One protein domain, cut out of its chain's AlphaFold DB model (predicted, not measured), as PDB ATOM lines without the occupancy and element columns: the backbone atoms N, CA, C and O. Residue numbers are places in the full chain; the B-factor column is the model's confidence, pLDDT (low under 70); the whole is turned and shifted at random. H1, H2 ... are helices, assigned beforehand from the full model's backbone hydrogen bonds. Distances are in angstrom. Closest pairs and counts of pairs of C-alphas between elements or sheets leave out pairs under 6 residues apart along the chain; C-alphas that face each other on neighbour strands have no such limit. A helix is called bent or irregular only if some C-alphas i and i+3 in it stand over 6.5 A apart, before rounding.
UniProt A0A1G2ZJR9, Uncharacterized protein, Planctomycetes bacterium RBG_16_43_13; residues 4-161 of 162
ATOM      1  N   TRP A   4      74.323 127.287   6.557       92.69
ATOM      2  CA  TRP A   4      73.851 126.515   7.709       92.69
ATOM      3  C   TRP A   4      73.246 127.378   8.821       92.69
ATOM      4  O   TRP A   4      72.292 126.963   9.470       92.69
ATOM      5  N   LEU A   5      73.750 128.603   9.013       91.38
ATOM      6  CA  LEU A   5      73.175 129.529   9.992       91.38
ATOM      7  C   LEU A   5      71.799 130.018   9.545       91.38
ATOM      8  O   LEU A   5      70.894 130.081  10.367       91.38
ATOM      9  N   ILE A   6      71.627 130.319   8.253       93.19
ATOM     10  CA  ILE A   6      70.323 130.710   7.692       93.19
ATOM     11  C   ILE A   6      69.304 129.598   7.934       93.19
ATOM     12  O   ILE A   6      68.230 129.857   8.470       93.19
ATOM     13  N   VAL A   7      69.673 128.356   7.610       94.75
ATOM     14  CA  VAL A   7      68.823 127.181   7.842       94.75
ATOM     15  C   VAL A   7      68.464 127.047   9.325       94.75
ATOM     16  O   VAL A   7      67.295 126.861   9.646       94.75
ATOM     17  N   ALA A   8      69.419 127.234  10.241       94.19
ATOM     18  CA  ALA A   8      69.151 127.181  11.677       94.19
ATOM     19  C   ALA A   8      68.153 128.260  12.150       94.19
ATOM     20  O   ALA A   8      67.257 127.948  12.933       94.19
ATOM     21  N   TYR A   9      68.249 129.502  11.652       93.69
ATOM     22  CA  TYR A   9      67.257 130.549  11.948       93.69
ATOM     23  C   TYR A   9      65.856 130.165  11.462       93.69
ATOM     24  O   TYR A   9      64.886 130.338  12.200       93.69
ATOM     25  N   LEU A  10      65.750 129.620  10.248       95.00
ATOM     26  CA  LEU A  10      64.469 129.207   9.671       95.00
ATOM     27  C   LEU A  10      63.852 128.030  10.432       95.00
ATOM     28  O   LEU A  10      62.664 128.069  10.742       95.00
ATOM     29  N   ILE A  11      64.652 127.022  10.795       96.06
ATOM     30  CA  ILE A  11      64.191 125.889  11.611       96.06
ATOM     31  C   ILE A  11      63.726 126.384  12.984       96.06
ATOM     32  O   ILE A  11      62.656 125.990  13.439       96.06
ATOM     33  N   CYS A  12      64.481 127.282  13.628       95.56
ATOM     34  CA  CYS A  12      64.112 127.841  14.933       95.56
ATOM     35  C   CYS A  12      62.753 128.531  14.883       95.56
ATOM     36  O   CYS A  12      61.909 128.321  15.753       95.56
ATOM     37  N   PHE A  13      62.539 129.334  13.847       95.38
ATOM     38  CA  PHE A  13      61.282 130.035  13.663       95.38
ATOM     39  C   PHE A  13      60.133 129.084  13.331       95.38
ATOM     40  O   PHE A  13      59.056 129.213  13.902       95.38
ATOM     41  N   GLY A  14      60.369 128.084  12.477       95.31
ATOM     42  CA  GLY A  14      59.379 127.053  12.165       95.31
ATOM     43  C   GLY A  14      58.924 126.283  13.405       95.31
ATOM     44  O   GLY A  14      57.726 126.118  13.624       95.31
ATOM     45  N   LEU A  15      59.860 125.881  14.270       94.69
ATOM     46  CA  LEU A  15      59.542 125.215  15.535       94.69
ATOM     47  C   LEU A  15      58.745 126.123  16.485       94.69
ATOM     48  O   LEU A  15      57.756 125.676  17.071       94.69
ATOM     49  N   ALA A  16      59.117 127.404  16.588       94.06
ATOM     50  CA  ALA A  16      58.369 128.382  17.377       94.06
ATOM     51  C   ALA A  16      56.930 128.551  16.860       94.06
ATOM     52  O   ALA A  16      55.992 128.601  17.658       94.06
ATOM     53  N   LEU A  17      56.739 128.588  15.536       94.81
ATOM     54  CA  LEU A  17      55.415 128.660  14.915       94.81
ATOM     55  C   LEU A  17      54.579 127.409  15.187       94.81
ATOM     56  O   LEU A  17      53.411 127.549  15.531       94.81
ATOM     57  N   ILE A  18      55.155 126.205  15.100       92.88
ATOM     58  CA  ILE A  18      54.447 124.953  15.424       92.88
ATOM     59  C   ILE A  18      53.978 124.965  16.885       92.88
ATOM     60  O   ILE A  18      52.820 124.637  17.175       92.88
ATOM     61  N   ALA A  19      54.849 125.386  17.808       91.50
ATOM     62  CA  ALA A  19      54.502 125.514  19.220       91.50
ATOM     63  C   ALA A  19      53.376 126.542  19.427       91.50
ATOM     64  O   ALA A  19      52.361 126.220  20.048       91.50
ATOM     65  N   GLY A  20      53.506 127.735  18.840       91.06
ATOM     66  CA  GLY A  20      52.508 128.801  18.940       91.06
ATOM     67  C   GLY A  20      51.159 128.422  18.326       91.06
ATOM     68  O   GLY A  20      50.122 128.596  18.963       91.06
ATOM     69  N   GLN A  21      51.157 127.835  17.127       93.00
ATOM     70  CA  GLN A  21      49.953 127.371  16.435       93.00
ATOM     71  C   GLN A  21      49.217 126.308  17.252       93.00
ATOM     72  O   GLN A  21      47.996 126.365  17.379       93.00
ATOM     73  N   THR A  22      49.948 125.363  17.843       88.69
ATOM     74  CA  THR A  22      49.364 124.336  18.715       88.69
ATOM     75  C   THR A  22      48.729 124.972  19.953       88.69
ATOM     76  O   THR A  22      47.572 124.691  20.274       88.69
ATOM     77  N   CYS A  23      49.439 125.897  20.612       87.31
ATOM     78  CA  CYS A  23      48.914 126.631  21.763       87.31
ATOM     79  C   CYS A  23      47.647 127.422  21.426       87.31
ATOM     80  O   CYS A  23      46.700 127.393  22.216       87.31
ATOM     81  N   LEU A  24      47.626 128.093  20.271       89.19
ATOM     82  CA  LEU A  24      46.494 128.877  19.788       89.19
ATOM     83  C   LEU A  24      45.300 127.987  19.433       89.19
ATOM     84  O   LEU A  24      44.180 128.280  19.841       89.19
ATOM     85  N   ARG A  25      45.529 126.875  18.724       87.44
ATOM     86  CA  ARG A  25      44.476 125.921  18.347       87.44
ATOM     87  C   ARG A  25      43.744 125.385  19.577       87.44
ATOM     88  O   ARG A  25      42.521 125.283  19.553       87.44
ATOM     89  N   ILE A  26      44.483 125.104  20.649       82.38
ATOM     90  CA  ILE A  26      43.921 124.655  21.928       82.38
ATOM     91  C   ILE A  26      43.059 125.749  22.578       82.38
ATOM     92  O   ILE A  26      41.963 125.438  23.034       82.38
ATOM     93  N   GLU A  27      43.483 127.020  22.588       83.25
ATOM     94  CA  GLU A  27      42.644 128.096  23.162       83.25
ATOM     95  C   GLU A  27      41.419 128.396  22.321       83.25
ATOM     96  O   GLU A  27      40.345 128.590  22.875       83.25
ATOM     97  N   ILE A  28      41.549 128.394  20.994       85.38
ATOM     98  CA  ILE A  28      40.394 128.570  20.111       85.38
ATOM     99  C   ILE A  28      39.373 127.467  20.384       85.38
ATOM    100  O   ILE A  28      38.179 127.747  20.454       85.38
ATOM    101  N   TYR A  29      39.827 126.225  20.561       81.69
ATOM    102  CA  TYR A  29      38.935 125.119  20.882       81.69
ATOM    103  C   TYR A  29      38.266 125.324  22.249       81.69
ATOM    104  O   TYR A  29      37.043 125.293  22.341       81.69
ATOM    105  N   LYS A  30      39.034 125.649  23.296       75.50
ATOM    106  CA  LYS A  30      38.484 125.946  24.631       75.50
ATOM    107  C   LYS A  30      37.466 127.092  24.621       75.50
ATOM    108  O   LYS A  30      36.411 126.975  25.240       75.50
ATOM    109  N   ALA A  31      37.759 128.170  23.896       78.62
ATOM    110  CA  ALA A  31      36.883 129.331  23.786       78.62
ATOM    111  C   ALA A  31      35.579 129.003  23.043       78.62
ATOM    112  O   ALA A  31      34.509 129.444  23.457       78.62
ATOM    113  N   LYS A  32      35.647 128.197  21.973       78.69
ATOM    114  CA  LYS A  32      34.466 127.796  21.191       78.69
ATOM    115  C   LYS A  32      33.476 126.959  21.997       78.69
ATOM    116  O   LYS A  32      32.275 127.161  21.862       78.69
ATOM    117  N   PHE A  33      33.962 126.071  22.859       69.62
ATOM    118  CA  PHE A  33      33.111 125.169  23.640       69.62
ATOM    119  C   PHE A  33      32.848 125.682  25.066       69.62
ATOM    120  O   PHE A  33      32.738 124.893  25.999       69.62
ATOM    121  N   LYS A  34      32.730 127.015  25.220       62.09
ATOM    122  CA  LYS A  34      32.347 127.730  26.456       62.09
ATOM    123  C   LYS A  34      33.145 127.327  27.699       62.09
ATOM    124  O   LYS A  34      32.547 127.134  28.750       62.09
ATOM    125  N   ASN A  35      34.473 127.233  27.588       55.25
ATOM    126  CA  ASN A  35      35.315 126.707  28.662       55.25
ATOM    127  C   ASN A  35      34.761 125.362  29.134       55.25
ATOM    128  O   ASN A  35      34.194 125.296  30.218       55.25
ATOM    129  N   ILE A  36      34.918 124.301  28.325       57.28
ATOM    130  CA  ILE A  36      34.933 122.931  28.865       57.28
ATOM    131  C   ILE A  36      35.844 123.010  30.073       57.28
ATOM    132  O   ILE A  36      37.054 123.193  29.902       57.28
ATOM    133  N   ASP A  37      35.235 123.072  31.253       47.91
ATOM    134  CA  ASP A  37      35.941 123.575  32.405       47.91
ATOM    135  C   ASP A  37      36.867 122.434  32.778       47.91
ATOM    136  O   ASP A  37      36.397 121.357  33.149       47.91
ATOM    137  N   PRO A  38      38.189 122.606  32.653       43.50
ATOM    138  CA  PRO A  38      39.096 121.528  32.994       43.50
ATOM    139  C   PRO A  38      39.021 121.213  34.505       43.50
ATOM    140  O   PRO A  38      39.620 120.251  34.969       43.50
ATOM    141  N   PHE A  39      38.281 122.027  35.268       42.31
ATOM    142  CA  PHE A  39      37.993 121.884  36.686       42.31
ATOM    143  C   PHE A  39      36.558 121.429  36.999       42.31
ATOM    144  O   PHE A  39      36.289 121.135  38.156       42.31
ATOM    145  N   SER A  40      35.640 121.315  36.024       42.41
ATOM    146  CA  SER A  40      34.278 120.809  36.272       42.41
ATOM    147  C   SER A  40      34.231 119.283  36.196       42.41
ATOM    148  O   SER A  40      33.434 118.691  35.473       42.41
ATOM    149  N   THR A  41      35.102 118.621  36.941       41.25
ATOM    150  CA  THR A  41      34.686 117.378  37.582       41.25
ATOM    151  C   THR A  41      34.141 117.808  38.920       41.25
ATOM    152  O   THR A  41      34.835 118.521  39.641       41.25
ATOM    153  N   ARG A  42      32.894 117.426  39.197       42.72
ATOM    154  CA  ARG A  42      32.276 117.481  40.525       42.72
ATOM    155  C   ARG A  42      33.343 117.385  41.616       42.72
ATOM    156  O   ARG A  42      34.199 116.511  41.535       42.72
ATOM    157  N   GLU A  43      33.284 118.323  42.553       38.97
ATOM    158  CA  GLU A  43      34.291 118.735  43.543       38.97
ATOM    159  C   GLU A  43      34.926 117.652  44.438       38.97
ATOM    160  O   GLU A  43      35.625 117.992  45.387       38.97
ATOM    161  N   GLU A  44      34.774 116.361  44.174       39.12
ATOM    162  CA  GLU A  44      35.192 115.317  45.101       39.12
ATOM    163  C   GLU A  44      36.321 114.461  44.511       39.12
ATOM    164  O   GLU A  44      36.161 113.682  43.575       39.12
ATOM    165  N   GLU A  45      37.500 114.664  45.103       35.31
ATOM    166  CA  GLU A  45      38.607 113.710  45.189       35.31
ATOM    167  C   GLU A  45      39.370 113.382  43.889       35.31
ATOM    168  O   GLU A  45      39.139 112.409  43.174       35.31
ATOM    169  N   GLY A  46      40.424 114.165  43.625       39.34
ATOM    170  CA  GLY A  46      41.560 113.703  42.811       39.34
ATOM    171  C   GLY A  46      41.306 113.571  41.305       39.34
ATOM    172  O   GLY A  46      42.070 112.902  40.604       39.34
ATOM    173  N   ALA A  47      40.258 114.204  40.781       40.16
ATOM    174  CA  ALA A  47      39.916 114.119  39.373       40.16
ATOM    175  C   ALA A  47      40.991 114.765  38.475       40.16
ATOM    176  O   ALA A  47      41.241 115.972  38.477       40.16
ATOM    177  N   ASN A  48      41.647 113.924  37.676       49.75
ATOM    178  CA  ASN A  48      42.582 114.355  36.648       49.75
ATOM    179  C   ASN A  48      41.854 115.255  35.636       49.75
ATOM    180  O   ASN A  48      40.964 114.793  34.926       49.75
ATOM    181  N   LYS A  49      42.327 116.502  35.532       52.31
ATOM    182  CA  LYS A  49      41.916 117.642  34.679       52.31
ATOM    183  C   LYS A  49      41.592 117.337  33.191       52.31
ATOM    184  O   LYS A  49      41.158 118.219  32.460       52.31
ATOM    185  N   TRP A  50      41.846 116.108  32.727       55.53
ATOM    186  CA  TRP A  50      41.764 115.653  31.332       55.53
ATOM    187  C   TRP A  50      41.267 114.200  31.186       55.53
ATOM    188  O   TRP A  50      41.698 113.486  30.273       55.53
ATOM    189  N   ARG A  51      40.412 113.704  32.094       57.22
ATOM    190  CA  ARG A  51      39.819 112.369  31.914       57.22
ATOM    191  C   ARG A  51      38.891 112.374  30.704       57.22
ATOM    192  O   ARG A  51      38.089 113.287  30.523       57.22
ATOM    193  N   SER A  52      39.028 111.344  29.871       60.53
ATOM    194  CA  SER A  52      38.049 111.093  28.821       60.53
ATOM    195  C   SER A  52      36.727 110.728  29.456       60.53
ATOM    196  O   SER A  52      36.692 109.857  30.321       60.53
ATOM    197  N   ALA A  53      35.664 111.359  28.979       69.75
ATOM    198  CA  ALA A  53      34.320 110.850  29.161       69.75
ATOM    199  C   ALA A  53      34.136 109.719  28.132       69.75
ATOM    200  O   ALA A  53      34.142 110.004  26.931       69.75
ATOM    201  N   PRO A  54      34.072 108.439  28.538       71.00
ATOM    202  CA  PRO A  54      33.962 107.326  27.593       71.00
ATOM    203  C   PRO A  54      32.614 107.285  26.857       71.00
ATOM    204  O   PRO A  54      32.527 106.652  25.809       71.00
ATOM    205  N   TRP A  55      31.578 107.957  27.366       76.50
ATOM    206  CA  TRP A  55      30.248 107.956  26.763       76.50
ATOM    207  C   TRP A  55      30.155 108.927  25.579       76.50
ATOM    208  O   TRP A  55      30.402 110.125  25.699       76.50
ATOM    209  N   VAL A  56      29.787 108.407  24.409       77.38
ATOM    210  CA  VAL A  56      29.539 109.195  23.182       77.38
ATOM    211  C   VAL A  56      28.252 108.779  22.465       77.38
ATOM    212  O   VAL A  56      27.909 109.344  21.419       77.38
ATOM    213  N   ASP A  57      27.563 107.796  23.033       83.31
ATOM    214  CA  ASP A  57      26.303 107.220  22.606       83.31
ATOM    215  C   ASP A  57      25.352 107.101  23.809       83.31
ATOM    216  O   ASP A  57      25.757 107.200  24.970       83.31
ATOM    217  N   GLU A  58      24.064 106.921  23.520       83.44
ATOM    218  CA  GLU A  58      23.019 106.821  24.545       83.44
ATOM    219  C   GLU A  58      23.269 105.655  25.503       83.44
ATOM    220  O   GLU A  58      23.055 105.794  26.703       83.44
ATOM    221  N   LYS A  59      23.746 104.515  24.987       85.81
ATOM    222  CA  LYS A  59      23.950 103.308  25.788       85.81
ATOM    223  C   LYS A  59      24.970 103.544  26.905       85.81
ATOM    224  O   LYS A  59      24.642 103.322  28.065       85.81
ATOM    225  N   LEU A  60      26.162 104.052  26.579       82.75
ATOM    226  CA  LEU A  60      27.176 104.345  27.596       82.75
ATOM    227  C   LEU A  60      26.767 105.518  28.488       82.75
ATOM    228  O   LEU A  60      27.108 105.529  29.666       82.75
ATOM    229  N   TRP A  61      26.043 106.509  27.956       86.06
ATOM    230  CA  TRP A  61      25.529 107.606  28.779       86.06
ATOM    231  C   TRP A  61      24.523 107.095  29.821       86.06
ATOM    232  O   TRP A  61      24.577 107.503  30.979       86.06
ATOM    233  N   ARG A  62      23.657 106.147  29.450       83.81
ATOM    234  CA  ARG A  62      22.721 105.510  30.382       83.81
ATOM    235  C   ARG A  62      23.430 104.724  31.478       83.81
ATOM    236  O   ARG A  62      23.152 104.958  32.648       83.81
ATOM    237  N   GLU A  63      24.387 103.888  31.090       84.12
ATOM    238  CA  GLU A  63      25.151 103.047  32.021       84.12
ATOM    239  C   GLU A  63      25.997 103.870  33.012       84.12
ATOM    240  O   GLU A  63      26.186 103.465  34.159       84.12
ATOM    241  N   LEU A  64      26.534 105.019  32.582       79.88
ATOM    242  CA  LEU A  64      27.565 105.745  33.336       79.88
ATOM    243  C   LEU A  64      27.104 107.070  33.952       79.88
ATOM    244  O   LEU A  64      27.775 107.564  34.854       79.88
ATOM    245  N   VAL A  65      26.018 107.668  33.456       79.25
ATOM    246  CA  VAL A  65      25.635 109.053  33.789       79.25
ATOM    247  C   VAL A  65      24.146 109.193  34.119       79.25
ATOM    248  O   VAL A  65      23.790 109.945  35.023       79.25
ATOM    249  N   ALA A  66      23.250 108.461  33.448       81.56
ATOM    250  CA  ALA A  66      21.803 108.607  33.657       81.56
ATOM    251  C   ALA A  66      21.356 108.309  35.100       81.56
ATOM    252  O   ALA A  66      20.421 108.940  35.599       81.56
ATOM    253  N   SER A  67      22.056 107.406  35.795       79.81
ATOM    254  CA  SER A  67      21.816 107.089  37.209       79.81
ATOM    255  C   SER A  67      22.007 108.298  38.131       79.81
ATOM    256  O   SER A  67      21.272 108.451  39.105       79.81
ATOM    257  N   GLU A  68      22.915 109.213  37.786       81.88
ATOM    258  CA  GLU A  68      23.180 110.447  38.533       81.88
ATOM    259  C   GLU A  68      22.031 111.456  38.420       81.88
ATOM    260  O   GLU A  68      21.855 112.309  39.290       81.88
ATOM    261  N   TYR A  69      21.241 111.342  37.353       80.06
ATOM    262  CA  TYR A  69      20.031 112.121  37.109       80.06
ATOM    263  C   TYR A  69      18.754 111.384  37.548       80.06
ATOM    264  O   TYR A  69      17.656 111.911  37.374       80.06
ATOM    265  N   GLY A  70      18.870 110.170  38.102       80.75
ATOM    266  CA  GLY A  70      17.725 109.333  38.477       80.75
ATOM    267  C   GLY A  70      16.925 108.796  37.282       80.75
ATOM    268  O   GLY A  70      15.752 108.450  37.433       80.75
ATOM    269  N   ILE A  71      17.530 108.740  36.092       83.44
ATOM    270  CA  ILE A  71      16.868 108.327  34.850       83.44
ATOM    271  C   ILE A  71      17.000 106.799  34.689       83.44
ATOM    272  O   ILE A  71      18.122 106.290  34.646       83.44
ATOM    273  N   PRO A  72      15.891 106.039  34.572       78.00
ATOM    274  CA  PRO A  72      15.951 104.588  34.418       78.00
ATOM    275  C   PRO A  72      16.453 104.175  33.028       78.00
ATOM    276  O   PRO A  72      16.006 104.707  32.011       78.00
ATOM    277  N   GLU A  73      17.305 103.151  32.969       76.44
ATOM    278  CA  GLU A  73      17.866 102.620  31.713       76.44
ATOM    279  C   GLU A  73      16.823 101.943  30.810       76.44
ATOM    280  O   GLU A  73      16.990 101.875  29.596       76.44
ATOM    281  N   THR A  74      15.740 101.438  31.397       80.50
ATOM    282  CA  THR A  74      14.808 100.497  30.755       80.50
ATOM    283  C   THR A  74      13.667 101.154  29.984       80.50
ATOM    284  O   THR A  74      12.917 100.450  29.306       80.50
ATOM    285  N   ARG A  75      13.508 102.483  30.074       85.19
ATOM    286  CA  ARG A  75      12.428 103.217  29.399       85.19
ATOM    287  C   ARG A  75      12.942 104.224  28.362       85.19
ATOM    288  O   ARG A  75      14.050 104.749  28.515       85.19
ATOM    289  N   PRO A  76      12.122 104.559  27.348       86.56
ATOM    290  CA  PRO A  76      12.418 105.661  26.437       86.56
ATOM    291  C   PRO A  76      12.665 106.976  27.193       86.56
ATOM    292  O   PRO A  76      12.041 107.222  28.234       86.56
ATOM    293  N   LEU A  77      13.585 107.796  26.672       87.12
ATOM    294  CA  LEU A  77      13.853 109.134  27.207       87.12
ATOM    295  C   LEU A  77      12.642 110.035  26.993       87.12
ATOM    296  O   LEU A  77      11.984 109.969  25.951       87.12
ATOM    297  N   THR A  78      12.370 110.906  27.962       89.50
ATOM    298  CA  THR A  78      11.503 112.056  27.698       89.50
ATOM    299  C   THR A  78      12.242 113.074  26.815       89.50
ATOM    300  O   THR A  78      13.477 113.078  26.780       89.50
ATOM    301  N   PRO A  79      11.529 113.981  26.124       91.88
ATOM    302  CA  PRO A  79      12.162 115.030  25.319       91.88
ATOM    303  C   PRO A  79      13.150 115.913  26.103       91.88
ATOM    304  O   PRO A  79      14.087 116.478  25.539       91.88
ATOM    305  N   GLU A  80      12.942 116.073  27.407       88.44
ATOM    306  CA  GLU A  80      13.823 116.807  28.313       88.44
ATOM    307  C   GLU A  80      15.097 116.015  28.620       88.44
ATOM    308  O   GLU A  80      16.194 116.567  28.542       88.44
ATOM    309  N   GLU A  81      14.963 114.722  28.915       87.06
ATOM    310  CA  GLU A  81      16.092 113.820  29.166       87.06
ATOM    311  C   GLU A  81      16.952 113.642  27.913       87.06
ATOM    312  O   GLU A  81      18.177 113.627  27.999       87.06
ATOM    313  N   GLU A  82      16.328 113.602  26.734       88.44
ATOM    314  CA  GLU A  82      17.036 113.561  25.456       88.44
ATOM    315  C   GLU A  82      17.885 114.821  25.246       88.44
ATOM    316  O   GLU A  82      19.039 114.729  24.829       88.44
ATOM    317  N   LYS A  83      17.378 116.008  25.603       88.25
ATOM    318  CA  LYS A  83      18.168 117.250  25.534       88.25
ATOM    319  C   LYS A  83      19.365 117.232  26.485       88.25
ATOM    320  O   LYS A  83      20.425 117.739  26.117       88.25
ATOM    321  N   ILE A  84      19.200 116.677  27.687       85.38
ATOM    322  CA  ILE A  84      20.294 116.527  28.659       85.38
ATOM    323  C   ILE A  84      21.344 115.568  28.097       85.38
ATOM    324  O   ILE A  84      22.506 115.949  27.966       85.38
ATOM    325  N   MET A  85      20.919 114.384  27.654       86.94
ATOM    326  CA  MET A  85      21.793 113.388  27.044       86.94
ATOM    327  C   MET A  85      22.574 113.965  25.859       86.94
ATOM    328  O   MET A  85      23.788 113.800  25.784       86.94
ATOM    329  N   GLN A  86      21.905 114.652  24.929       88.75
ATOM    330  CA  GLN A  86      22.570 115.228  23.756       88.75
ATOM    331  C   GLN A  86      23.637 116.248  24.161       88.75
ATOM    332  O   GLN A  86      24.736 116.239  23.607       88.75
ATOM    333  N   LYS A  87      23.354 117.082  25.167       84.31
ATOM    334  CA  LYS A  87      24.316 118.050  25.698       84.31
ATOM    335  C   LYS A  87      25.521 117.360  26.347       84.31
ATOM    336  O   LYS A  87      26.652 117.788  26.121       84.31
ATOM    337  N   ASP A  88      25.298 116.294  27.109       81.75
ATOM    338  CA  ASP A  88      26.363 115.539  27.776       81.75
ATOM    339  C   ASP A  88      27.224 114.756  26.784       81.75
ATOM    340  O   ASP A  88      28.450 114.741  26.899       81.75
ATOM    341  N   ILE A  89      26.602 114.140  25.777       84.25
ATOM    342  CA  ILE A  89      27.298 113.457  24.684       84.25
ATOM    343  C   ILE A  89      28.114 114.460  23.866       84.25
ATOM    344  O   ILE A  89      29.270 114.191  23.532       84.25
ATOM    345  N   GLU A  90      27.551 115.628  23.544       83.62
ATOM    346  CA  GLU A  90      28.274 116.689  22.840       83.62
ATOM    347  C   GLU A  90      29.469 117.182  23.669       83.62
ATOM    348  O   GLU A  90      30.583 117.302  23.149       83.62
ATOM    349  N   TYR A  91      29.276 117.397  24.971       78.94
ATOM    350  CA  TYR A  91      30.350 117.758  25.892       78.94
ATOM    351  C   TYR A  91      31.454 116.690  25.927       78.94
ATOM    352  O   TYR A  91      32.631 117.013  25.750       78.94
ATOM    353  N   ALA A  92      31.089 115.413  26.074       79.00
ATOM    354  CA  ALA A  92      32.026 114.295  26.112       79.00
ATOM    355  C   ALA A  92      32.832 114.157  24.812       79.00
ATOM    356  O   ALA A  92      34.058 114.013  24.850       79.00
ATOM    357  N   ARG A  93      32.175 114.281  23.650       82.19
ATOM    358  CA  ARG A  93      32.842 114.273  22.336       82.19
ATOM    359  C   ARG A  93      33.853 115.406  22.211       82.19
ATOM    360  O   ARG A  93      34.988 115.163  21.795       82.19
ATOM    361  N   ASN A  94      33.474 116.623  22.596       81.00
ATOM    362  CA  ASN A  94      34.366 117.775  22.509       81.00
ATOM    363  C   ASN A  94      35.545 117.663  23.489       81.00
ATOM    364  O   ASN A  94      36.681 117.973  23.126       81.00
ATOM    365  N   ASN A  95      35.312 117.153  24.700       77.88
ATOM    366  CA  ASN A  95      36.375 116.892  25.669       77.88
ATOM    367  C   ASN A  95      37.366 115.832  25.151       77.88
ATOM    368  O   ASN A  95      38.580 116.043  25.188       77.88
ATOM    369  N   ASN A  96      36.871 114.729  24.579       79.06
ATOM    370  CA  ASN A  96      37.716 113.695  23.974       79.06
ATOM    371  C   ASN A  96      38.544 114.243  22.806       79.06
ATOM    372  O   ASN A  96      39.748 114.000  22.737       79.06
ATOM    373  N   HIS A  97      37.934 115.048  21.933       82.50
ATOM    374  CA  HIS A  97      38.645 115.667  20.819       82.50
ATOM    375  C   HIS A  97      39.737 116.637  21.291       82.50
ATOM    376  O   HIS A  97      40.853 116.629  20.763       82.50
ATOM    377  N   LEU A  98      39.450 117.452  22.311       79.69
ATOM    378  CA  LEU A  98      40.441 118.333  22.923       79.69
ATOM    379  C   LEU A  98      41.588 117.532  23.549       79.69
ATOM    380  O   LEU A  98      42.754 117.884  23.358       79.69
ATOM    381  N   ARG A  99      41.277 116.431  24.243       76.81
ATOM    382  CA  ARG A  99      42.279 115.527  24.817       76.81
ATOM    383  C   ARG A  99      43.177 114.935  23.740       76.81
ATOM    384  O   ARG A  99      44.393 114.961  23.901       76.81
ATOM    385  N   ASP A 100      42.615 114.441  22.644       80.75
ATOM    386  CA  ASP A 100      43.393 113.865  21.543       80.75
ATOM    387  C   ASP A 100      44.275 114.917  20.867       80.75
ATOM    388  O   ASP A 100      45.421 114.646  20.506       80.75
ATOM    389  N   LEU A 101      43.789 116.152  20.763       82.06
ATOM    390  CA  LEU A 101      44.575 117.271  20.260       82.06
ATOM    391  C   LEU A 101      45.759 117.586  21.187       82.06
ATOM    392  O   LEU A 101      46.887 117.715  20.711       82.06
ATOM    393  N   VAL A 102      45.536 117.657  22.503       79.19
ATOM    394  CA  VAL A 102      46.602 117.853  23.503       79.19
ATOM    395  C   VAL A 102      47.561 116.658  23.533       79.19
ATOM    396  O   VAL A 102      48.769 116.849  23.635       79.19
ATOM    397  N   ARG A 103      47.067 115.428  23.391       77.06
ATOM    398  CA  ARG A 103      47.895 114.218  23.346       77.06
ATOM    399  C   ARG A 103      48.806 114.220  22.122       77.06
ATOM    400  O   ARG A 103      50.004 114.011  22.256       77.06
ATOM    401  N   ASN A 104      48.260 114.490  20.942       82.44
ATOM    402  CA  ASN A 104      49.022 114.418  19.698       82.44
ATOM    403  C   ASN A 104      49.982 115.599  19.527       82.44
ATOM    404  O   ASN A 104      51.066 115.428  18.977       82.44
ATOM    405  N   TRP A 105      49.604 116.789  20.005       80.56
ATOM    406  CA  TRP A 105      50.353 118.018  19.729       80.56
ATOM    407  C   TRP A 105      50.938 118.689  20.970       80.56
ATOM    408  O   TRP A 105      52.002 119.289  20.876       80.56
ATOM    409  N   GLY A 106      50.306 118.561  22.136       74.88
ATOM    410  CA  GLY A 106      50.811 119.108  23.402       74.88
ATOM    411  C   GLY A 106      52.006 118.334  23.963       74.88
ATOM    412  O   GLY A 106      52.928 118.950  24.492       74.88
ATOM    413  N   LEU A 107      52.056 117.006  23.789       76.25
ATOM    414  CA  LEU A 107      53.210 116.196  24.209       76.25
ATOM    415  C   LEU A 107      54.512 116.592  23.482       76.25
ATOM    416  O   LEU A 107      55.503 116.877  24.155       76.25
ATOM    417  N   PRO A 108      54.533 116.711  22.141       86.44
ATOM    418  CA  PRO A 108      55.704 117.211  21.424       86.44
ATOM    419  C   PRO A 108      56.185 118.595  21.873       86.44
ATOM    420  O   PRO A 108      57.384 118.873  21.801       86.44
ATOM    421  N   GLN A 109      55.299 119.466  22.377       86.69
ATOM    422  CA  GLN A 109      55.707 120.791  22.850       86.69
ATOM    423  C   GLN A 109      56.707 120.724  24.013       86.69
ATOM    424  O   GLN A 109      57.537 121.625  24.132       86.69
ATOM    425  N   TYR A 110      56.709 119.648  24.809       85.00
ATOM    426  CA  TYR A 110      57.698 119.447  25.876       85.00
ATOM    427  C   TYR A 110      59.128 119.313  25.373       85.00
ATOM    428  O   TYR A 110      60.056 119.635  26.107       85.00
ATOM    429  N   LEU A 111      59.311 118.865  24.132       90.81
ATOM    430  CA  LEU A 111      60.617 118.808  23.483       90.81
ATOM    431  C   LEU A 111      60.854 120.062  22.639       90.81
ATOM    432  O   LEU A 111      61.924 120.666  22.705       90.81
ATOM    433  N   ILE A 112      59.843 120.498  21.884       92.25
ATOM    434  CA  ILE A 112      59.962 121.626  20.952       92.25
ATOM    435  C   ILE A 112      60.284 122.928  21.691       92.25
ATOM    436  O   ILE A 112      61.180 123.656  21.264       92.25
ATOM    437  N   VAL A 113      59.595 123.233  22.794       92.94
ATOM    438  CA  VAL A 113      59.780 124.490  23.536       92.94
ATOM    439  C   VAL A 113      61.206 124.641  24.085       92.94
ATOM    440  O   VAL A 113      61.843 125.637  23.739       92.94
ATOM    441  N   PRO A 114      61.775 123.700  24.867       94.25
ATOM    442  CA  PRO A 114      63.138 123.863  25.375       94.25
ATOM    443  C   PRO A 114      64.192 123.879  24.262       94.25
ATOM    444  O   PRO A 114      65.116 124.691  24.320       94.25
ATOM    445  N   ILE A 115      64.042 123.055  23.215       95.00
ATOM    446  CA  ILE A 115      64.966 123.059  22.067       95.00
ATOM    447  C   ILE A 115      64.947 124.424  21.372       95.00
ATOM    448  O   ILE A 115      65.999 125.015  21.130       95.00
ATOM    449  N   THR A 116      63.757 124.961  21.096       95.69
ATOM    450  CA  THR A 116      63.597 126.262  20.428       95.69
ATOM    451  C   THR A 116      64.103 127.407  21.305       95.69
ATOM    452  O   THR A 116      64.720 128.352  20.806       95.69
ATOM    453  N   LEU A 117      63.924 127.311  22.625       95.12
ATOM    454  CA  LEU A 117      64.432 128.291  23.580       95.12
ATOM    455  C   LEU A 117      65.967 128.335  23.564       95.12
ATOM    456  O   LEU A 117      66.559 129.395  23.370       95.12
ATOM    457  N   LEU A 118      66.622 127.179  23.699       96.50
ATOM    458  CA  LEU A 118      68.083 127.095  23.670       96.50
ATOM    459  C   LEU A 118      68.642 127.539  22.314       96.50
ATOM    460  O   LEU A 118      69.621 128.290  22.258       96.50
ATOM    461  N   MET A 119      67.996 127.126  21.222       94.81
ATOM    462  CA  MET A 119      68.428 127.468  19.872       94.81
ATOM    463  C   MET A 119      68.273 128.963  19.581       94.81
ATOM    464  O   MET A 119      69.198 129.566  19.040       94.81
ATOM    465  N   SER A 120      67.171 129.594  19.994       94.06
ATOM    466  CA  SER A 120      66.967 131.039  19.819       94.06
ATOM    467  C   SER A 120      67.990 131.867  20.603       94.06
ATOM    468  O   SER A 120      68.588 132.784  20.038       94.06
ATOM    469  N   ILE A 121      68.295 131.499  21.854       95.38
ATOM    470  CA  ILE A 121      69.346 132.149  22.657       95.38
ATOM    471  C   ILE A 121      70.719 131.992  21.992       95.38
ATOM    472  O   ILE A 121      71.478 132.959  21.886       95.38
ATOM    473  N   TRP A 122      71.054 130.786  21.524       96.31
ATOM    474  CA  TRP A 122      72.320 130.532  20.833       96.31
ATOM    475  C   TRP A 122      72.441 131.345  19.538       96.31
ATOM    476  O   TRP A 122      73.486 131.947  19.281       96.31
ATOM    477  N   LEU A 123      71.363 131.425  18.754       93.44
ATOM    478  CA  LEU A 123      71.299 132.194  17.512       93.44
ATOM    479  C   LEU A 123      71.391 133.710  17.740       93.44
ATOM    480  O   LEU A 123      71.991 134.406  16.920       93.44
ATOM    481  N   LEU A 124      70.856 134.238  18.845       93.81
ATOM    482  CA  LEU A 124      70.958 135.665  19.189       93.81
ATOM    483  C   LEU A 124      72.386 136.100  19.539       93.81
ATOM    484  O   LEU A 124      72.743 137.256  19.317       93.81
ATOM    485  N   LYS A 125      73.220 135.180  20.041       92.81
ATOM    486  CA  LYS A 125      74.637 135.443  20.351       92.81
ATOM    487  C   LYS A 125      75.529 135.508  19.104       92.81
ATOM    488  O   LYS A 125      76.688 135.907  19.201       92.81
ATOM    489  N   ARG A 126      75.040 135.095  17.929       90.44
ATOM    490  CA  ARG A 126      75.819 135.095  16.682       90.44
ATOM    491  C   ARG A 126      75.721 136.445  15.969       90.44
ATOM    492  O   ARG A 126      74.665 137.065  15.923       90.44
ATOM    493  N   LYS A 127      76.826 136.877  15.347       85.62
ATOM    494  CA  LYS A 127      76.833 138.036  14.439       85.62
ATOM    495  C   LYS A 127      75.983 137.707  13.205       85.62
ATOM    496  O   LYS A 127      76.375 136.876  12.385       85.62
ATOM    497  N   SER A 128      74.836 138.362  13.073       88.38
ATOM    498  CA  SER A 128      73.909 138.220  11.946       88.38
ATOM    499  C   SER A 128      73.262 139.563  11.601       88.38
ATOM    500  O   SER A 128      73.429 140.548  12.326       88.38
ATOM    501  N   SER A 129      72.570 139.631  10.460       91.12
ATOM    502  CA  SER A 129      71.855 140.848  10.063       91.12
ATOM    503  C   SER A 129      70.639 141.100  10.959       91.12
ATOM    504  O   SER A 129      70.103 140.183  11.585       91.12
ATOM    505  N   THR A 130      70.172 142.350  10.991       92.25
ATOM    506  CA  THR A 130      69.021 142.785  11.800       92.25
ATOM    507  C   THR A 130      67.789 141.905  11.591       92.25
ATOM    508  O   THR A 130      67.145 141.518  12.560       92.25
ATOM    509  N   PHE A 131      67.513 141.507  10.346       93.62
ATOM    510  CA  PHE A 131      66.393 140.627  10.008       93.62
ATOM    511  C   PHE A 131      66.434 139.280  10.756       93.62
ATOM    512  O   PHE A 131      65.454 138.896  11.389       93.62
ATOM    513  N   TYR A 132      67.577 138.585  10.762       91.88
ATOM    514  CA  TYR A 132      67.704 137.290  11.447       91.88
ATOM    515  C   TYR A 132      67.676 137.422  12.973       91.88
ATOM    516  O   TYR A 132      67.189 136.528  13.665       91.88
ATOM    517  N   ARG A 133      68.144 138.557  13.506       91.38
ATOM    518  CA  ARG A 133      68.008 138.871  14.935       91.38
ATOM    519  C   ARG A 133      66.542 139.048  15.327       91.38
ATOM    520  O   ARG A 133      66.138 138.491  16.341       91.38
ATOM    521  N   ILE A 134      65.750 139.750  14.512       94.25
ATOM    522  CA  ILE A 134      64.297 139.881  14.718       94.25
ATOM    523  C   ILE A 134      63.637 138.499  14.690       94.25
ATOM    524  O   ILE A 134      62.896 138.165  15.604       94.25
ATOM    525  N   LEU A 135      63.967 137.659  13.707       93.62
ATOM    526  CA  LEU A 135      63.471 136.281  13.604       93.62
ATOM    527  C   LEU A 135      63.749 135.446  14.865       93.62
ATOM    528  O   LEU A 135      62.852 134.777  15.380       93.62
ATOM    529  N   ALA A 136      64.975 135.503  15.392       92.12
ATOM    530  CA  ALA A 136      65.332 134.791  16.618       92.12
ATOM    531  C   ALA A 136      64.650 135.378  17.865       92.12
ATOM    532  O   ALA A 136      64.198 134.607  18.709       92.12
ATOM    533  N   MET A 137      64.507 136.706  17.959       95.62
ATOM    534  CA  MET A 137      63.742 137.355  19.033       95.62
ATOM    535  C   MET A 137      62.264 136.956  18.996       95.62
ATOM    536  O   MET A 137      61.706 136.592  20.024       95.62
ATOM    537  N   SER A 138      61.635 136.955  17.820       95.31
ATOM    538  CA  SER A 138      60.249 136.510  17.657       95.31
ATOM    539  C   SER A 138      60.085 135.038  18.030       95.31
ATOM    540  O   SER A 138      59.132 134.688  18.720       95.31
ATOM    541  N   SER A 139      61.040 134.187  17.633       95.56
ATOM    542  CA  SER A 139      61.057 132.767  18.013       95.56
ATOM    543  C   SER A 139      61.142 132.597  19.530       95.56
ATOM    544  O   SER A 139      60.388 131.813  20.102       95.56
ATOM    545  N   LEU A 140      62.023 133.361  20.183       95.38
ATOM    546  CA  LEU A 140      62.184 133.376  21.634       95.38
ATOM    547  C   LEU A 140      60.879 133.793  22.329       95.38
ATOM    548  O   LEU A 140      60.391 133.066  23.190       95.38
ATOM    549  N   SER A 141      60.278 134.909  21.914       96.12
ATOM    550  CA  SER A 141      59.026 135.417  22.486       96.12
ATOM    551  C   SER A 141      57.867 134.434  22.319       96.12
ATOM    552  O   SER A 141      57.184 134.131  23.297       96.12
ATOM    553  N   LEU A 142      57.665 133.875  21.116       94.75
ATOM    554  CA  LEU A 142      56.630 132.856  20.884       94.75
ATOM    555  C   LEU A 142      56.845 131.624  21.765       94.75
ATOM    556  O   LEU A 142      55.883 131.069  22.297       94.75
ATOM    557  N   THR A 143      58.099 131.200  21.914       94.81
ATOM    558  CA  THR A 143      58.462 130.026  22.712       94.81
ATOM    559  C   THR A 143      58.200 130.264  24.195       94.81
ATOM    560  O   THR A 143      57.635 129.393  24.849       94.81
ATOM    561  N   LEU A 144      58.534 131.448  24.718       95.12
ATOM    562  CA  LEU A 144      58.250 131.826  26.104       95.12
ATOM    563  C   LEU A 144      56.747 131.886  26.383       95.12
ATOM    564  O   LEU A 144      56.289 131.297  27.360       95.12
ATOM    565  N   ILE A 145      55.970 132.529  25.504       93.50
ATOM    566  CA  ILE A 145      54.504 132.584  25.624       93.50
ATOM    567  C   ILE A 145      53.920 131.170  25.577       93.50
ATOM    568  O   ILE A 145      53.093 130.808  26.411       93.50
ATOM    569  N   SER A 146      54.379 130.342  24.635       91.00
ATOM    570  CA  SER A 146      53.918 128.958  24.504       91.00
ATOM    571  C   SER A 146      54.262 128.132  25.741       91.00
ATOM    572  O   SER A 146      53.393 127.445  26.265       91.00
ATOM    573  N   GLY A 147      55.491 128.242  26.251       89.06
ATOM    574  CA  GLY A 147      55.928 127.560  27.468       89.06
ATOM    575  C   GLY A 147      55.136 127.998  28.701       89.06
ATOM    576  O   GLY A 147      54.688 127.153  29.474       89.06
ATOM    577  N   PHE A 148      54.877 129.300  28.848       89.69
ATOM    578  CA  PHE A 148      54.020 129.817  29.914       89.69
ATOM    579  C   PHE A 148      52.603 129.239  29.825       89.69
ATOM    580  O   PHE A 148      52.079 128.742  30.819       89.69
ATOM    581  N   LEU A 149      52.007 129.223  28.629       85.25
ATOM    582  CA  LEU A 149      50.683 128.639  28.404       85.25
ATOM    583  C   LEU A 149      50.651 127.135  28.703       85.25
ATOM    584  O   LEU A 149      49.680 126.659  29.287       85.25
ATOM    585  N   MET A 150      51.700 126.382  28.362       82.12
ATOM    586  CA  MET A 150      51.804 124.959  28.711       82.12
ATOM    587  C   MET A 150      51.796 124.734  30.226       82.12
ATOM    588  O   MET A 150      51.089 123.847  30.714       82.12
ATOM    589  N   ILE A 151      52.568 125.537  30.967       80.88
ATOM    590  CA  ILE A 151      52.656 125.454  32.431       80.88
ATOM    591  C   ILE A 151      51.322 125.860  33.059       80.88
ATOM    592  O   ILE A 151      50.785 125.105  33.864       80.88
ATOM    593  N   TYR A 152      50.753 126.995  32.641       78.12
ATOM    594  CA  TYR A 152      49.458 127.490  33.116       78.12
ATOM    595  C   TYR A 152      48.332 126.468  32.903       78.12
ATOM    596  O   TYR A 152      47.510 126.219  33.787       78.12
ATOM    597  N   ARG A 153      48.303 125.817  31.735       70.75
ATOM    598  CA  ARG A 153      47.313 124.770  31.437       70.75
ATOM    599  C   ARG A 153      47.553 123.505  32.251       70.75
ATOM    600  O   ARG A 153      46.592 122.786  32.535       70.75
ATOM    601  N   GLY A 154      48.793 123.266  32.666       65.94
ATOM    602  CA  GLY A 154      49.178 122.101  33.439       65.94
ATOM    603  C   GLY A 154      49.195 120.833  32.598       65.94
ATOM    604  O   GLY A 154      48.774 119.792  33.082       65.94
ATOM    605  N   TYR A 155      49.667 120.881  31.347       63.69
ATOM    606  CA  TYR A 155      49.756 119.682  30.492       63.69
ATOM    607  C   TYR A 155      50.527 118.516  31.144       63.69
ATOM    608  O   TYR A 155      50.397 117.376  30.726       63.69
ATOM    609  N   PHE A 156      51.307 118.760  32.199       57.69
ATOM    610  CA  PHE A 156      52.092 117.725  32.869       57.69
ATOM    611  C   PHE A 156      51.214 116.828  33.746       57.69
ATOM    612  O   PHE A 156      51.622 115.727  34.102       57.69
ATOM    613  N   THR A 157      50.000 117.265  34.094       54.50
ATOM    614  CA  THR A 157      49.040 116.432  34.825       54.50
ATOM    615  C   THR A 157      48.302 115.461  33.909       54.50
ATOM    616  O   THR A 157      47.865 114.420  34.388       54.50
ATOM    617  N   SER A 158      48.229 115.716  32.594       51.09
ATOM    618  CA  SER A 158      47.684 114.732  31.645       51.09
ATOM    619  C   SER A 158      48.613 113.527  31.451       51.09
ATOM    620  O   SER A 158      48.135 112.441  31.138       51.09
ATOM    621  N   LEU A 159      49.918 113.680  31.712       49.66
ATOM    622  CA  LEU A 159      50.887 112.577  31.764       49.66
ATOM    623  C   LEU A 159      50.681 111.653  32.974       49.66
ATOM    624  O   LEU A 159      50.987 110.472  32.881       49.66
ATOM    625  N   LYS A 160      50.156 112.173  34.093       45.31
ATOM    626  CA  LYS A 160      49.867 111.399  35.317       45.31
ATOM    627  C   LYS A 160      48.511 110.685  35.287       45.31
ATOM    628  O   LYS A 160      48.178 109.974  36.225       45.31
ATOM    629  N   ALA A 161      47.703 110.926  34.257       46.00
ATOM    630  CA  ALA A 161      46.368 110.349  34.125       46.00
ATOM    631  C   ALA A 161      46.352 108.984  33.414       46.00
ATOM    632  O   ALA A 161      45.281 108.550  32.987       46.00
TER     633      ALA A 161
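This is residues 4 to 161 of the 162 residues of an uncharacterized protein of Planctomycetes bacterium RBG_16_43_13 (UniProt A0A1G2ZJR9). One very long helix, H4, with a kink near residue 107, runs most of the length of a rod; at one end H1 and H5 pack on it as a loosely crossed three-helix bundle, up and down. Toward the other end H4 runs on beyond the bundle, with the short helices H2 and H3 beside it, and a long loop of residues 33 to 57 joins H1 to H2. The printed part has 158 residues with six named helices, in the order H1 to H6, and no named strand; the class is all helix. The whole is loose, with a radius of gyration of the C-alphas of 21.5 A, and spans 74 by 29 by 21 A.

H1, residues 4 to 32, touches H4, residues 79 to 124, at a shallow tilt of 21 degrees, opposite ways; their closest C-alphas, of Cys 12 and Thr 116, are 5.7 A apart. H1 also touches H5, residues 130 to 153, the same way at a tilt of 36 degrees, only just steep; the closest C-alphas, of Phe 13 and Ser 139, are 5.1 A apart. H2, residues 58 to 64, touches H4 about perpendicular, at 77 degrees, with the C-alphas of Trp 61 and Met 85 closest at 7.1 A. H3, residues 66 to 69, touches no helix but is near H2 and near H4. H4 is the hub, touching four helices. H4 and H5 form a helical hairpin at a steep tilt of 42 degrees, opposite ways, closest at the C-alphas of Ser 120 and Ala 136, 5.2 A apart; H4 takes part with residues 106 to 124 alone. H6, residues 155 to 161, only just touches H4, with 3 pairs of C-alphas within 8 A; the closest, of Gly 106 and Tyr 155, are 7.2 A apart. H1 and H6 are apart. Every O i to N i+4 pair is within hydrogen-bond range in H1, H2 and H5; in H4 36 of 42 are, H3 is too short for such a pair, and in H6 0 of 3 are, beside 3 of 4 O i to N i+3 pairs.

H1 begins at C-alpha 4 (73.851, 126.515, 7.709) and is 41.6 A long. H4 begins at C-alpha 79 (12.162, 115.030, 25.319) and is 62.6 A long; it is neither bent nor irregular, but only just: C-alphas 104 and 107 are 6.4 A apart. H5 is 34.4 A long. H2 and H6 are 10.0 A and 10.6 A long, H3 5.2 A; H6 ends at C-alpha 161 (46.368, 110.349, 34.125).

The C-alphas farthest apart, of Arg 75 and Lys 127, are 74.7 A apart. The printed part has no cut. The link from H1 to H2 is long, with 25 residues. Mean pLDDT of the printed part is 80.5, and residues 33 to 53 and 154 to 161 are under 70.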